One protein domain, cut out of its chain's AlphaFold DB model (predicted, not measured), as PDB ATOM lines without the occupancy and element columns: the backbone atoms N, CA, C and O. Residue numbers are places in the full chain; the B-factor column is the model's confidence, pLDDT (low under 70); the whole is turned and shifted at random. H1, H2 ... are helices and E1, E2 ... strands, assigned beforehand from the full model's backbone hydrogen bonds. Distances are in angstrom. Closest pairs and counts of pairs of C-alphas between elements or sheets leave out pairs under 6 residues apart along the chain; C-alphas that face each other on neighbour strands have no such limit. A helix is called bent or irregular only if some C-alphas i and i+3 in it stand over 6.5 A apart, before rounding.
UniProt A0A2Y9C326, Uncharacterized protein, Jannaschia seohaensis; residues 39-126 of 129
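AT A GLANCE: This is residues 39 to 126 of the 129 residues of an uncharacterized protein of Jannaschia seohaensis (UniProt A0A2Y9C326). The chain is an open, winding path with few contacts: a hooked arm of three helices, H1, H2 and H3, leads into a large loop. The short strands E1 and E4 close this loop at its base, H4 and residues 110 to 116 make its two sides, and the hairpin of E2 and E3 is its far end; H5 follows after E4. The printed part has 88 residues with five named helices and four named strands, in the order H1 H2 H3 E1 H4 E2 E3 E4 H5; the class is mixed, helices and strands, with E1 and E4 a parallel pair and E2 and E3 an antiparallel one. It is only just extended, close to loose, with a radius of gyration of the C-alphas of 18.6 A and spans of 46 by 41 by 25 A.

HOW THE PARTS SIT: H1, residues 39 to 50, and H2, residues 57 to 62, are apart. H2 is also apart from H3, residues 66 to 78, and no helix touches another. The closest C-alphas of H3 and E4, residues 117 to 119, are those of Leu 77 and Leu 118, 7.6 A apart. E1, residues 81 to 83, is the parallel neighbour of E4 at 39 degrees, with N 83 and O 118 within hydrogen-bond range at 2.8 A. The closest C-alphas of H4, residues 89 to 96, and E3, residues 107 to 109, are those of Gln 95 and Val 109, 7.6 A apart. E2, residues 99 to 101, forms an antiparallel hairpin with E3 at 140 degrees, with N 100 and O 108 within range at 3.0 A. H5, residues 123 to 126, is apart from E1. Every O i to N i+4 pair is within range in H3 and H4, 6 of 8 in H1 and 0 of 2 in H2, which has 1 of 3 O i to N i+3 pairs within range; H5 is too short for an i+4 pair.

IN THESE COORDINATES: H1 begins at C-alpha 39 (-49.646, -5.264, 36.401) and is 15.5 A long. H2 is 10.6 A long and neither bent nor irregular, but only just: C-alphas 58 and 61 are 6.4 A apart. H3 is 18.0 A long and H4 10.3 A. E2 begins at C-alpha 99 (-21.750, 7.422, 46.075), and H5 ends at C-alpha 126 (-52.215, 14.993, 38.034).

THE WHOLE: The two C-alphas farthest apart, those of Ala 55 and Arg 124, are 49.6 A apart. The printed part has no cut, and no link is long. Residues 51 to 59 and 67 to 76 stand free. The mean pLDDT of the printed part is 75.9; residues 53 to 64 and 109 to 112 are among those under 70.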
ATOM      1  N   LEU A  39     -49.539  -4.017  35.626       70.56
ATOM      2  CA  LEU A  39     -49.646  -5.264  36.401       70.56
ATOM      3  C   LEU A  39     -50.020  -6.467  35.530       70.56
ATOM      4  O   LEU A  39     -49.392  -7.515  35.650       70.56
ATOM      5  N   GLY A  40     -50.999  -6.317  34.631       73.44
ATOM      6  CA  GLY A  40     -51.403  -7.384  33.709       73.44
ATOM      7  C   GLY A  40     -50.235  -7.874  32.849       73.44
ATOM      8  O   GLY A  40     -49.896  -9.054  32.862       73.44
ATOM      9  N   TRP A  41     -49.529  -6.951  32.193       73.44
ATOM     10  CA  TRP A  41     -48.341  -7.261  31.393       73.44
ATOM     11  C   TRP A  41     -47.190  -7.827  32.232       73.44
ATOM     12  O   TRP A  41     -46.436  -8.687  31.771       73.44
ATOM     13  N   ALA A  42     -47.023  -7.354  33.467       71.44
ATOM     14  CA  ALA A  42     -46.031  -7.875  34.395       71.44
ATOM     15  C   ALA A  42     -46.342  -9.320  34.806       71.44
ATOM     16  O   ALA A  42     -45.432 -10.148  34.804       71.44
ATOM     17  N   LEU A  43     -47.608  -9.634  35.098       75.88
ATOM     18  CA  LEU A  43     -48.073 -10.985  35.414       75.88
ATOM     19  C   LEU A  43     -47.853 -11.937  34.235       75.88
ATOM     20  O   LEU A  43     -47.284 -13.006  34.448       75.88
ATOM     21  N   GLU A  44     -48.207 -11.538  33.008       79.62
ATOM     22  CA  GLU A  44     -47.966 -12.349  31.803       79.62
ATOM     23  C   GLU A  44     -46.479 -12.670  31.611       79.62
ATOM     24  O   GLU A  44     -46.107 -13.825  31.415       79.62
ATOM     25  N   ARG A  45     -45.591 -11.680  31.764       75.19
ATOM     26  CA  ARG A  45     -44.137 -11.915  31.683       75.19
ATOM     27  C   ARG A  45     -43.632 -12.826  32.799       75.19
ATOM     28  O   ARG A  45     -42.778 -13.673  32.555       75.19
ATOM     29  N   MET A  46     -44.149 -12.664  34.017       73.12
ATOM     30  CA  MET A  46     -43.771 -13.519  35.142       73.12
ATOM     31  C   MET A  46     -44.212 -14.971  34.953       73.12
ATOM     32  O   MET A  46     -43.578 -15.845  35.535       73.12
ATOM     33  N   LYS A  47     -45.239 -15.270  34.140       78.19
ATOM     34  CA  LYS A  47     -45.588 -16.667  33.813       78.19
ATOM     35  C   LYS A  47     -44.413 -17.399  33.168       78.19
ATOM     36  O   LYS A  47     -44.167 -18.548  33.512       78.19
ATOM     37  N   VAL A  48     -43.653 -16.722  32.301       77.38
ATOM     38  CA  VAL A  48     -42.482 -17.310  31.638       77.38
ATOM     39  C   VAL A  48     -41.445 -17.732  32.671       77.38
ATOM     40  O   VAL A  48     -41.062 -18.892  32.709       77.38
ATOM     41  N   THR A  49     -41.034 -16.825  33.560       69.44
ATOM     42  CA  THR A  49     -39.991 -17.123  34.553       69.44
ATOM     43  C   THR A  49     -40.463 -18.038  35.681       69.44
ATOM     44  O   THR A  49     -39.647 -18.757  36.247       69.44
ATOM     45  N   ARG A  50     -41.760 -18.043  36.011       71.81
ATOM     46  CA  ARG A  50     -42.340 -18.943  37.026       71.81
ATOM     47  C   ARG A  50     -42.397 -20.401  36.579       71.81
ATOM     48  O   ARG A  50     -42.351 -21.272  37.441       71.81
ATOM     49  N   ASN A  51     -42.470 -20.637  35.272       73.06
ATOM     50  CA  ASN A  51     -42.534 -21.971  34.677       73.06
ATOM     51  C   ASN A  51     -41.160 -22.506  34.242       73.06
ATOM     52  O   ASN A  51     -41.088 -23.593  33.680       73.06
ATOM     53  N   LEU A  52     -40.073 -21.760  34.473       73.31
ATOM     54  CA  LEU A  52     -38.727 -22.275  34.245       73.31
ATOM     55  C   LEU A  52     -38.353 -23.245  35.369       73.31
ATOM     56  O   LEU A  52     -38.414 -22.896  36.551       73.31
ATOM     57  N   GLU A  53     -37.930 -24.447  34.992       69.62
ATOM     58  CA  GLU A  53     -37.248 -25.359  35.905       69.62
ATOM     59  C   GLU A  53     -35.827 -24.839  36.130       69.62
ATOM     60  O   GLU A  53     -34.980 -24.853  35.235       69.62
ATOM     61  N   PHE A  54     -35.574 -24.311  37.326       67.50
ATOM     62  CA  PHE A  54     -34.233 -23.896  37.717       67.50
ATOM     63  C   PHE A  54     -33.443 -25.117  38.199       67.50
ATOM     64  O   PHE A  54     -33.971 -25.963  38.916       67.50
ATOM     65  N   ALA A  55     -32.162 -25.190  37.829       69.88
ATOM     66  CA  ALA A  55     -31.268 -26.283  38.222       69.88
ATOM     67  C   ALA A  55     -31.011 -26.346  39.742       69.88
ATOM     68  O   ALA A  55     -30.614 -27.385  40.261       69.88
ATOM     69  N   ASP A  56     -31.249 -25.238  40.448       67.50
ATOM     70  CA  ASP A  56     -31.132 -25.124  41.897       67.50
ATOM     71  C   ASP A  56     -32.529 -24.958  42.523       67.50
ATOM     72  O   ASP A  56     -33.371 -24.224  42.003       67.50
ATOM     73  N   ARG A  57     -32.790 -25.629  43.651       58.47
ATOM     74  CA  ARG A  57     -34.071 -25.540  44.376       58.47
ATOM     75  C   ARG A  57     -34.138 -24.345  45.326       58.47
ATOM     76  O   ARG A  57     -35.228 -23.983  45.758       58.47
ATOM     77  N   GLU A  58     -33.019 -23.670  45.605       58.41
ATOM     78  CA  GLU A  58     -33.029 -22.440  46.413       58.41
ATOM     79  C   GLU A  58     -33.812 -21.281  45.764       58.41
ATOM     80  O   GLU A  58     -34.082 -20.273  46.418       58.41
ATOM     81  N   VAL A  59     -34.191 -21.392  44.489       55.84
ATOM     82  CA  VAL A  59     -34.810 -20.305  43.715       55.84
ATOM     83  C   VAL A  59     -36.303 -20.117  44.046       55.84
ATOM     84  O   VAL A  59     -36.882 -19.074  43.735       55.84
ATOM     85  N   ASP A  60     -36.935 -21.053  44.764       59.34
ATOM     86  CA  ASP A  60     -38.330 -20.908  45.212       59.34
ATOM     87  C   ASP A  60     -38.522 -19.749  46.207       59.34
ATOM     88  O   ASP A  60     -39.592 -19.143  46.238       59.34
ATOM     89  N   ARG A  61     -37.467 -19.319  46.919       57.75
ATOM     90  CA  ARG A  61     -37.508 -18.121  47.785       57.75
ATOM     91  C   ARG A  61     -37.792 -16.815  47.031       57.75
ATOM     92  O   ARG A  61     -38.139 -15.810  47.645       57.75
ATOM     93  N   TYR A  62     -37.648 -16.813  45.704       58.00
ATOM     94  CA  TYR A  62     -37.984 -15.673  44.847       58.00
ATOM     95  C   TYR A  62     -39.440 -15.707  44.344       58.00
ATOM     96  O   TYR A  62     -39.872 -14.775  43.661       58.00
ATOM     97  N   LYS A  63     -40.222 -16.739  44.696       65.69
ATOM     98  CA  LYS A  63     -41.647 -16.892  44.356       65.69
ATOM     99  C   LYS A  63     -42.542 -16.470  45.530       65.69
ATOM    100  O   LYS A  63     -43.342 -17.250  46.029       65.69
ATOM    101  N   ILE A  64     -42.421 -15.218  45.970       67.81
ATOM    102  CA  ILE A  64     -43.323 -14.646  46.986       67.81
ATOM    103  C   ILE A  64     -44.680 -14.348  46.336       67.81
ATOM    104  O   ILE A  64     -44.741 -13.879  45.189       67.81
ATOM    105  N   SER A  65     -45.777 -14.616  47.048       72.81
ATOM    106  CA  SER A  65     -47.109 -14.281  46.542       72.81
ATOM    107  C   SER A  65     -47.272 -12.760  46.420       72.81
ATOM    108  O   SER A  65     -46.739 -11.985  47.214       72.81
ATOM    109  N   GLY A  66     -48.021 -12.305  45.409       68.94
ATOM    110  CA  GLY A  66     -48.276 -10.870  45.237       68.94
ATOM    111  C   GLY A  66     -48.955 -10.255  46.464       68.94
ATOM    112  O   GLY A  66     -48.598  -9.151  46.856       68.94
ATOM    113  N   ALA A  67     -49.868 -11.000  47.097       70.56
ATOM    114  CA  ALA A  67     -50.583 -10.587  48.302       70.56
ATOM    115  C   ALA A  67     -49.654 -10.427  49.514       70.56
ATOM    116  O   ALA A  67     -49.731  -9.423  50.211       70.56
ATOM    117  N   GLU A  68     -48.741 -11.371  49.733       73.50
ATOM    118  CA  GLU A  68     -47.767 -11.305  50.829       73.50
ATOM    119  C   GLU A  68     -46.779 -10.150  50.639       73.50
ATOM    120  O   GLU A  68     -46.457  -9.424  51.580       73.50
ATOM    121  N   LEU A  69     -46.343  -9.919  49.399       72.50
ATOM    122  CA  LEU A  69     -45.480  -8.788  49.095       72.50
ATOM    123  C   LEU A  69     -46.207  -7.448  49.253       72.50
ATOM    124  O   LEU A  69     -45.624  -6.509  49.793       72.50
ATOM    125  N   LEU A  70     -47.464  -7.369  48.803       69.12
ATOM    126  CA  LEU A  70     -48.334  -6.213  49.009       69.12
ATOM    127  C   LEU A  70     -48.495  -5.936  50.500       69.12
ATOM    128  O   LEU A  70     -48.225  -4.822  50.914       69.12
ATOM    129  N   HIS A  71     -48.844  -6.937  51.309       73.25
ATOM    130  CA  HIS A  71     -48.981  -6.786  52.757       73.25
ATOM    131  C   HIS A  71     -47.717  -6.184  53.382       73.25
ATOM    132  O   HIS A  71     -47.779  -5.137  54.021       73.25
ATOM    133  N   ARG A  72     -46.548  -6.769  53.089       71.12
ATOM    134  CA  ARG A  72     -45.261  -6.287  53.607       71.12
ATOM    135  C   ARG A  72     -44.935  -4.861  53.155       71.12
ATOM    136  O   ARG A  72     -44.369  -4.076  53.915       71.12
ATOM    137  N   GLU A  73     -45.230  -4.529  51.899       71.69
ATOM    138  CA  GLU A  73     -45.016  -3.179  51.372       71.69
ATOM    139  C   GLU A  73     -45.990  -2.179  52.007       71.69
ATOM    140  O   GLU A  73     -45.539  -1.131  52.462       71.69
ATOM    141  N   TYR A  74     -47.278  -2.506  52.119       70.31
ATOM    142  CA  TYR A  74     -48.310  -1.637  52.690       70.31
ATOM    143  C   TYR A  74     -48.100  -1.368  54.180       70.31
ATOM    144  O   TYR A  74     -48.129  -0.203  54.567       70.31
ATOM    145  N   GLU A  75     -47.762  -2.374  54.990       70.44
ATOM    146  CA  GLU A  75     -47.395  -2.168  56.403       70.44
ATOM    147  C   GLU A  75     -46.234  -1.171  56.541       70.44
ATOM    148  O   GLU A  75     -46.237  -0.273  57.385       70.44
ATOM    149  N   SER A  76     -45.240  -1.274  55.651       72.12
ATOM    150  CA  SER A  76     -44.109  -0.343  55.634       72.12
ATOM    151  C   SER A  76     -44.488   1.071  55.179       72.12
ATOM    152  O   SER A  76     -43.796   2.031  55.530       72.12
ATOM    153  N   LEU A  77     -45.549   1.210  54.376       74.62
ATOM    154  CA  LEU A  77     -46.060   2.493  53.896       74.62
ATOM    155  C   LEU A  77     -46.920   3.177  54.960       74.62
ATOM    156  O   LEU A  77     -46.762   4.379  55.156       74.62
ATOM    157  N   GLU A  78     -47.767   2.434  55.674       77.19
ATOM    158  CA  GLU A  78     -48.612   2.964  56.755       77.19
ATOM    159  C   GLU A  78     -47.786   3.563  57.899       77.19
ATOM    160  O   GLU A  78     -48.164   4.575  58.488       77.19
ATOM    161  N   ALA A  79     -46.602   3.005  58.161       81.25
ATOM    162  CA  ALA A  79     -45.674   3.536  59.154       81.25
ATOM    163  C   ALA A  79     -45.014   4.878  58.753       81.25
ATOM    164  O   ALA A  79     -44.351   5.511  59.581       81.25
ATOM    165  N   LYS A  80     -45.134   5.324  57.493       84.62
ATOM    166  CA  LYS A  80     -44.452   6.528  56.989       84.62
ATOM    167  C   LYS A  80     -45.331   7.770  57.106       84.62
ATOM    168  O   LYS A  80     -46.517   7.769  56.795       84.62
ATOM    169  N   LYS A  81     -44.708   8.890  57.478       89.31
ATOM    170  CA  LYS A  81     -45.379  10.198  57.540       89.31
ATOM    171  C   LYS A  81     -45.554  10.788  56.145       89.31
ATOM    172  O   LYS A  81     -44.681  10.625  55.295       89.31
ATOM    173  N   ILE A  82     -46.642  11.524  55.928       88.88
ATOM    174  CA  ILE A  82     -46.867  12.270  54.686       88.88
ATOM    175  C   ILE A  82     -46.158  13.627  54.770       88.88
ATOM    176  O   ILE A  82     -46.401  14.406  55.688       88.88
ATOM    177  N   ASP A  83     -45.318  13.919  53.782       87.31
ATOM    178  CA  ASP A  83     -44.677  15.209  53.550       87.31
ATOM    179  C   ASP A  83     -45.329  15.909  52.345       87.31
ATOM    180  O   ASP A  83     -45.336  15.405  51.218       87.31
ATOM    181  N   GLY A  84     -45.905  17.086  52.594       85.50
ATOM    182  CA  GLY A  84     -46.595  17.889  51.586       85.50
ATOM    183  C   GLY A  84     -45.686  18.763  50.724       85.50
ATOM    184  O   GLY A  84     -46.171  19.337  49.754       85.50
ATOM    185  N   ARG A  85     -44.393  18.895  51.052       86.06
ATOM    186  CA  ARG A  85     -43.501  19.870  50.397       86.06
ATOM    187  C   ARG A  85     -43.017  19.435  49.014       86.06
ATOM    188  O   ARG A  85     -42.558  20.280  48.259       86.06
ATOM    189  N   PHE A  86     -43.115  18.137  48.696       85.38
ATOM    190  CA  PHE A  86     -42.531  17.519  47.495       85.38
ATOM    191  C   PHE A  86     -41.102  18.020  47.209       85.38
ATOM    192  O   PHE A  86     -40.739  18.336  46.079       85.38
ATOM    193  N   ASP A  87     -40.296  18.118  48.263       85.00
ATOM    194  CA  ASP A  87     -38.896  18.507  48.179       85.00
ATOM    195  C   ASP A  87     -38.028  17.264  48.379       85.00
ATOM    196  O   ASP A  87     -38.055  16.615  49.428       85.00
ATOM    197  N   LEU A  88     -37.285  16.904  47.334       84.19
ATOM    198  CA  LEU A  88     -36.383  15.756  47.323       84.19
ATOM    199  C   LEU A  88     -34.911  16.173  47.400       84.19
ATOM    200  O   LEU A  88     -34.043  15.306  47.323       84.19
ATOM    201  N   SER A  89     -34.605  17.460  47.593       84.19
ATOM    202  CA  SER A  89     -33.231  17.976  47.635       84.19
ATOM    203  C   SER A  89     -32.388  17.298  48.721       84.19
ATOM    204  O   SER A  89     -31.287  16.820  48.453       84.19
ATOM    205  N   GLY A  90     -32.932  17.149  49.934       84.06
ATOM    206  CA  GLY A  90     -32.266  16.440  51.032       84.06
ATOM    207  C   GLY A  90     -32.066  14.945  50.755       84.06
ATOM    208  O   GLY A  90     -31.028  14.377  51.108       84.06
ATOM    209  N   HIS A  91     -33.028  14.312  50.076       82.44
ATOM    210  CA  HIS A  91     -32.928  12.919  49.638       82.44
ATOM    211  C   HIS A  91     -31.826  12.743  48.598       82.44
ATOM    212  O   HIS A  91     -30.983  11.857  48.742       82.44
ATOM    213  N   LEU A  92     -31.793  13.627  47.601       81.12
ATOM    214  CA  LEU A  92     -30.775  13.640  46.563       81.12
ATOM    215  C   LEU A  92     -29.392  13.885  47.160       81.12
ATOM    216  O   LEU A  92     -28.484  13.110  46.890       81.12
ATOM    217  N   LYS A  93     -29.239  14.884  48.036       85.00
ATOM    218  CA  LYS A  93     -27.971  15.146  48.724       85.00
ATOM    219  C   LYS A  93     -27.490  13.913  49.489       85.00
ATOM    220  O   LYS A  93     -26.359  13.486  49.307       85.00
ATOM    221  N   THR A  94     -28.366  13.292  50.279       84.38
ATOM    222  CA  THR A  94     -28.021  12.078  51.038       84.38
ATOM    223  C   THR A  94     -27.612  10.927  50.118       84.38
ATOM    224  O   THR A  94     -26.711  10.164  50.448       84.38
ATOM    225  N   GLN A  95     -28.276  10.778  48.972       81.94
ATOM    226  CA  GLN A  95     -27.936   9.769  47.975       81.94
ATOM    227  C   GLN A  95     -26.582  10.069  47.310       81.94
ATOM    228  O   GLN A  95     -25.783   9.152  47.140       81.94
ATOM    229  N   MET A  96     -26.313  11.334  46.972       82.56
ATOM    230  CA  MET A  96     -25.049  11.791  46.385       82.56
ATOM    231  C   MET A  96     -23.871  11.600  47.342       82.56
ATOM    232  O   MET A  96     -22.850  11.056  46.934       82.56
ATOM    233  N   ASP A  97     -24.054  11.929  48.624       84.81
ATOM    234  CA  ASP A  97     -23.051  11.753  49.684       84.81
ATOM    235  C   ASP A  97     -22.683  10.268  49.915       84.81
ATOM    236  O   ASP A  97     -21.664   9.967  50.530       84.81
ATOM    237  N   ARG A  98     -23.503   9.325  49.428       82.31
ATOM    238  CA  ARG A  98     -23.289   7.870  49.548       82.31
ATOM    239  C   ARG A  98     -22.662   7.227  48.312       82.31
ATOM    240  O   ARG A  98     -22.451   6.013  48.316       82.31
ATOM    241  N   TYR A  99     -22.431   7.979  47.237       81.50
ATOM    242  CA  TYR A  99     -21.750   7.422  46.075       81.50
ATOM    243  C   TYR A  99     -20.271   7.231  46.382       81.50
ATOM    244  O   TYR A  99     -19.548   8.174  46.691       81.50
ATOM    245  N   GLU A 100     -19.809   6.000  46.215       81.75
ATOM    246  CA  GLU A 100     -18.409   5.642  46.387       81.75
ATOM    247  C   GLU A 100     -17.831   5.110  45.078       81.75
ATOM    248  O   GLU A 100     -18.504   4.412  44.307       81.75
ATOM    249  N   ILE A 101     -16.547   5.392  44.852       79.44
ATOM    250  CA  ILE A 101     -15.777   4.785  43.769       79.44
ATOM    251  C   ILE A 101     -15.287   3.420  44.256       79.44
ATOM    252  O   ILE A 101     -14.434   3.314  45.136       79.44
ATOM    253  N   GLY A 102     -15.829   2.346  43.681       74.94
ATOM    254  CA  GLY A 102     -15.356   0.991  43.956       74.94
ATOM    255  C   GLY A 102     -13.968   0.719  43.358       74.94
ATOM    256  O   GLY A 102     -13.486   1.457  42.501       74.94
ATOM    257  N   ARG A 103     -13.361  -0.424  43.716       68.50
ATOM    258  CA  ARG A 103     -12.005  -0.850  43.283       68.50
ATOM    259  C   ARG A 103     -11.740  -0.830  41.763       68.50
ATOM    260  O   ARG A 103     -10.588  -0.885  41.360       68.50
ATOM    261  N   LYS A 104     -12.779  -0.783  40.922       75.62
ATOM    262  CA  LYS A 104     -12.680  -0.739  39.449       75.62
ATOM    263  C   LYS A 104     -12.905   0.659  38.850       75.62
ATOM    264  O   LYS A 104     -13.134   0.759  37.650       75.62
ATOM    265  N   GLY A 105     -12.907   1.718  39.664       75.38
ATOM    266  CA  GLY A 105     -13.224   3.069  39.186       75.38
ATOM    267  C   GLY A 105     -14.697   3.237  38.798       75.38
ATOM    268  O   GLY A 105     -15.022   4.044  37.937       75.38
ATOM    269  N   ILE A 106     -15.585   2.423  39.379       80.38
ATOM    270  CA  ILE A 106     -17.019   2.437  39.075       80.38
ATOM    271  C   ILE A 106     -17.776   2.979  40.282       80.38
ATOM    272  O   ILE A 106     -17.603   2.480  41.398       80.38
ATOM    273  N   TYR A 107     -18.625   3.971  40.031       80.56
ATOM    274  CA  TYR A 107     -19.516   4.560  41.016       80.56
ATOM    275  C   TYR A 107     -20.636   3.583  41.376       80.56
ATOM    276  O   TYR A 107     -21.306   3.030  40.498       80.56
ATOM    277  N   ARG A 108     -20.848   3.389  42.679       76.62
ATOM    278  CA  ARG A 108     -21.937   2.579  43.239       76.62
ATOM    279  C   ARG A 108     -22.534   3.264  44.468       76.62
ATOM    280  O   ARG A 108     -21.818   3.959  45.182       76.62
ATOM    281  N   VAL A 109     -23.813   3.007  44.735       68.94
ATOM    282  CA  VAL A 109     -24.450   3.312  46.027       68.94
ATOM    283  C   VAL A 109     -24.796   2.006  46.706       68.94
ATOM    284  O   VAL A 109     -25.585   1.223  46.178       68.94
ATOM    285  N   LEU A 110     -24.220   1.782  47.881       67.00
ATOM    286  CA  LEU A 110     -24.592   0.690  48.766       67.00
ATOM    287  C   LEU A 110     -24.543   1.200  50.211       67.00
ATOM    288  O   LEU A 110     -23.489   1.678  50.620       67.00
ATOM    289  N   PRO A 111     -25.625   1.084  51.003       66.94
ATOM    290  CA  PRO A 111     -26.966   0.579  50.673       66.94
ATOM    291  C   PRO A 111     -27.889   1.643  50.028       66.94
ATOM    292  O   PRO A 111     -27.645   2.844  50.178       66.94
ATOM    293  N   PRO A 112     -28.980   1.231  49.343       65.38
ATOM    294  CA  PRO A 112     -29.951   2.159  48.760       65.38
ATOM    295  C   PRO A 112     -30.569   3.076  49.825       65.38
ATOM    296  O   PRO A 112     -30.876   2.643  50.939       65.38
ATOM    297  N   TYR A 113     -30.765   4.354  49.490       71.19
ATOM    298  CA  TYR A 113     -31.484   5.276  50.360       71.19
ATOM    299  C   TYR A 113     -32.978   4.922  50.409       71.19
ATOM    300  O   TYR A 113     -33.661   4.898  49.386       71.19
ATOM    301  N   LEU A 114     -33.487   4.670  51.615       73.62
ATOM    302  CA  LEU A 114     -34.910   4.486  51.882       73.62
ATOM    303  C   LEU A 114     -35.446   5.759  52.540       73.62
ATOM    304  O   LEU A 114     -35.131   6.047  53.696       73.62
ATOM    305  N   GLY A 115     -36.257   6.516  51.800       76.75
ATOM    306  CA  GLY A 115     -36.926   7.709  52.322       76.75
ATOM    307  C   GLY A 115     -37.791   7.390  53.539       76.75
ATOM    308  O   GLY A 115     -38.422   6.332  53.608       76.75
ATOM    309  N   ARG A 116     -37.824   8.303  54.513       81.31
ATOM    310  CA  ARG A 116     -38.621   8.140  55.746       81.31
ATOM    311  C   ARG A 116     -40.080   8.570  55.583       81.31
ATOM    312  O   ARG A 116     -40.922   8.126  56.354       81.31
ATOM    313  N   ASN A 117     -40.363   9.392  54.577       86.88
ATOM    314  CA  ASN A 117     -41.670   9.998  54.356       86.88
ATOM    315  C   ASN A 117     -42.268   9.558  53.013       86.88
ATOM    316  O   ASN A 117     -41.545   9.198  52.081       86.88
ATOM    317  N   LEU A 118     -43.593   9.614  52.922       85.62
ATOM    318  CA  LEU A 118     -44.341   9.598  51.670       85.62
ATOM    319  C   LEU A 118     -44.490  11.035  51.188       85.62
ATOM    320  O   LEU A 118     -44.914  11.892  51.956       85.62
ATOM    321  N   HIS A 119     -44.187  11.311  49.925       85.62
ATOM    322  CA  HIS A 119     -44.365  12.651  49.372       85.62
ATOM    323  C   HIS A 119     -45.694  12.755  48.641       85.62
ATOM    324  O   HIS A 119     -46.019  11.910  47.804       85.62
ATOM    325  N   ARG A 120     -46.453  13.817  48.919       85.19
ATOM    326  CA  ARG A 120     -47.635  14.132  48.116       85.19
ATOM    327  C   ARG A 120     -47.188  14.625  46.742       85.19
ATOM    328  O   ARG A 120     -46.473  15.617  46.657       85.19
ATOM    329  N   ILE A 121     -47.635  13.953  45.684       83.50
ATOM    330  CA  ILE A 121     -47.378  14.381  44.307       83.50
ATOM    331  C   ILE A 121     -48.097  15.728  44.060       83.50
ATOM    332  O   ILE A 121     -49.301  15.823  44.322       83.50
ATOM    333  N   PRO A 122     -47.395  16.776  43.587       85.25
ATOM    334  CA  PRO A 122     -47.990  18.068  43.276       85.25
ATOM    335  C   PRO A 122     -49.104  17.968  42.236       85.25
ATOM    336  O   PRO A 122     -48.999  17.212  41.274       85.25
ATOM    337  N   ALA A 123     -50.136  18.806  42.376       85.94
ATOM    338  CA  ALA A 123     -51.303  18.794  41.490       85.94
ATOM    339  C   ALA A 123     -50.955  18.991  40.004       85.94
ATOM    340  O   ALA A 123     -51.643  18.448  39.150       85.94
ATOM    341  N   ARG A 124     -49.855  19.693  39.693       84.12
ATOM    342  CA  ARG A 124     -49.354  19.872  38.317       84.12
ATOM    343  C   ARG A 124     -48.989  18.569  37.596       84.12
ATOM    344  O   ARG A 124     -48.833  18.584  36.386       84.12
ATOM    345  N   PHE A 125     -48.817  17.466  38.325       78.75
ATOM    346  CA  PHE A 125     -48.538  16.147  37.755       78.75
ATOM    347  C   PHE A 125     -49.780  15.248  37.703       78.75
ATOM    348  O   PHE A 125     -49.649  14.059  37.435       78.75
ATOM    349  N   ARG A 126     -50.976  15.780  37.996       78.88
ATOM    350  CA  ARG A 126     -52.215  14.993  38.034       78.88
ATOM    351  C   ARG A 126     -52.507  14.310  36.700       78.88
ATOM    352  O   ARG A 126     -52.911  13.160  36.718       78.88
TER     353      ARG A 126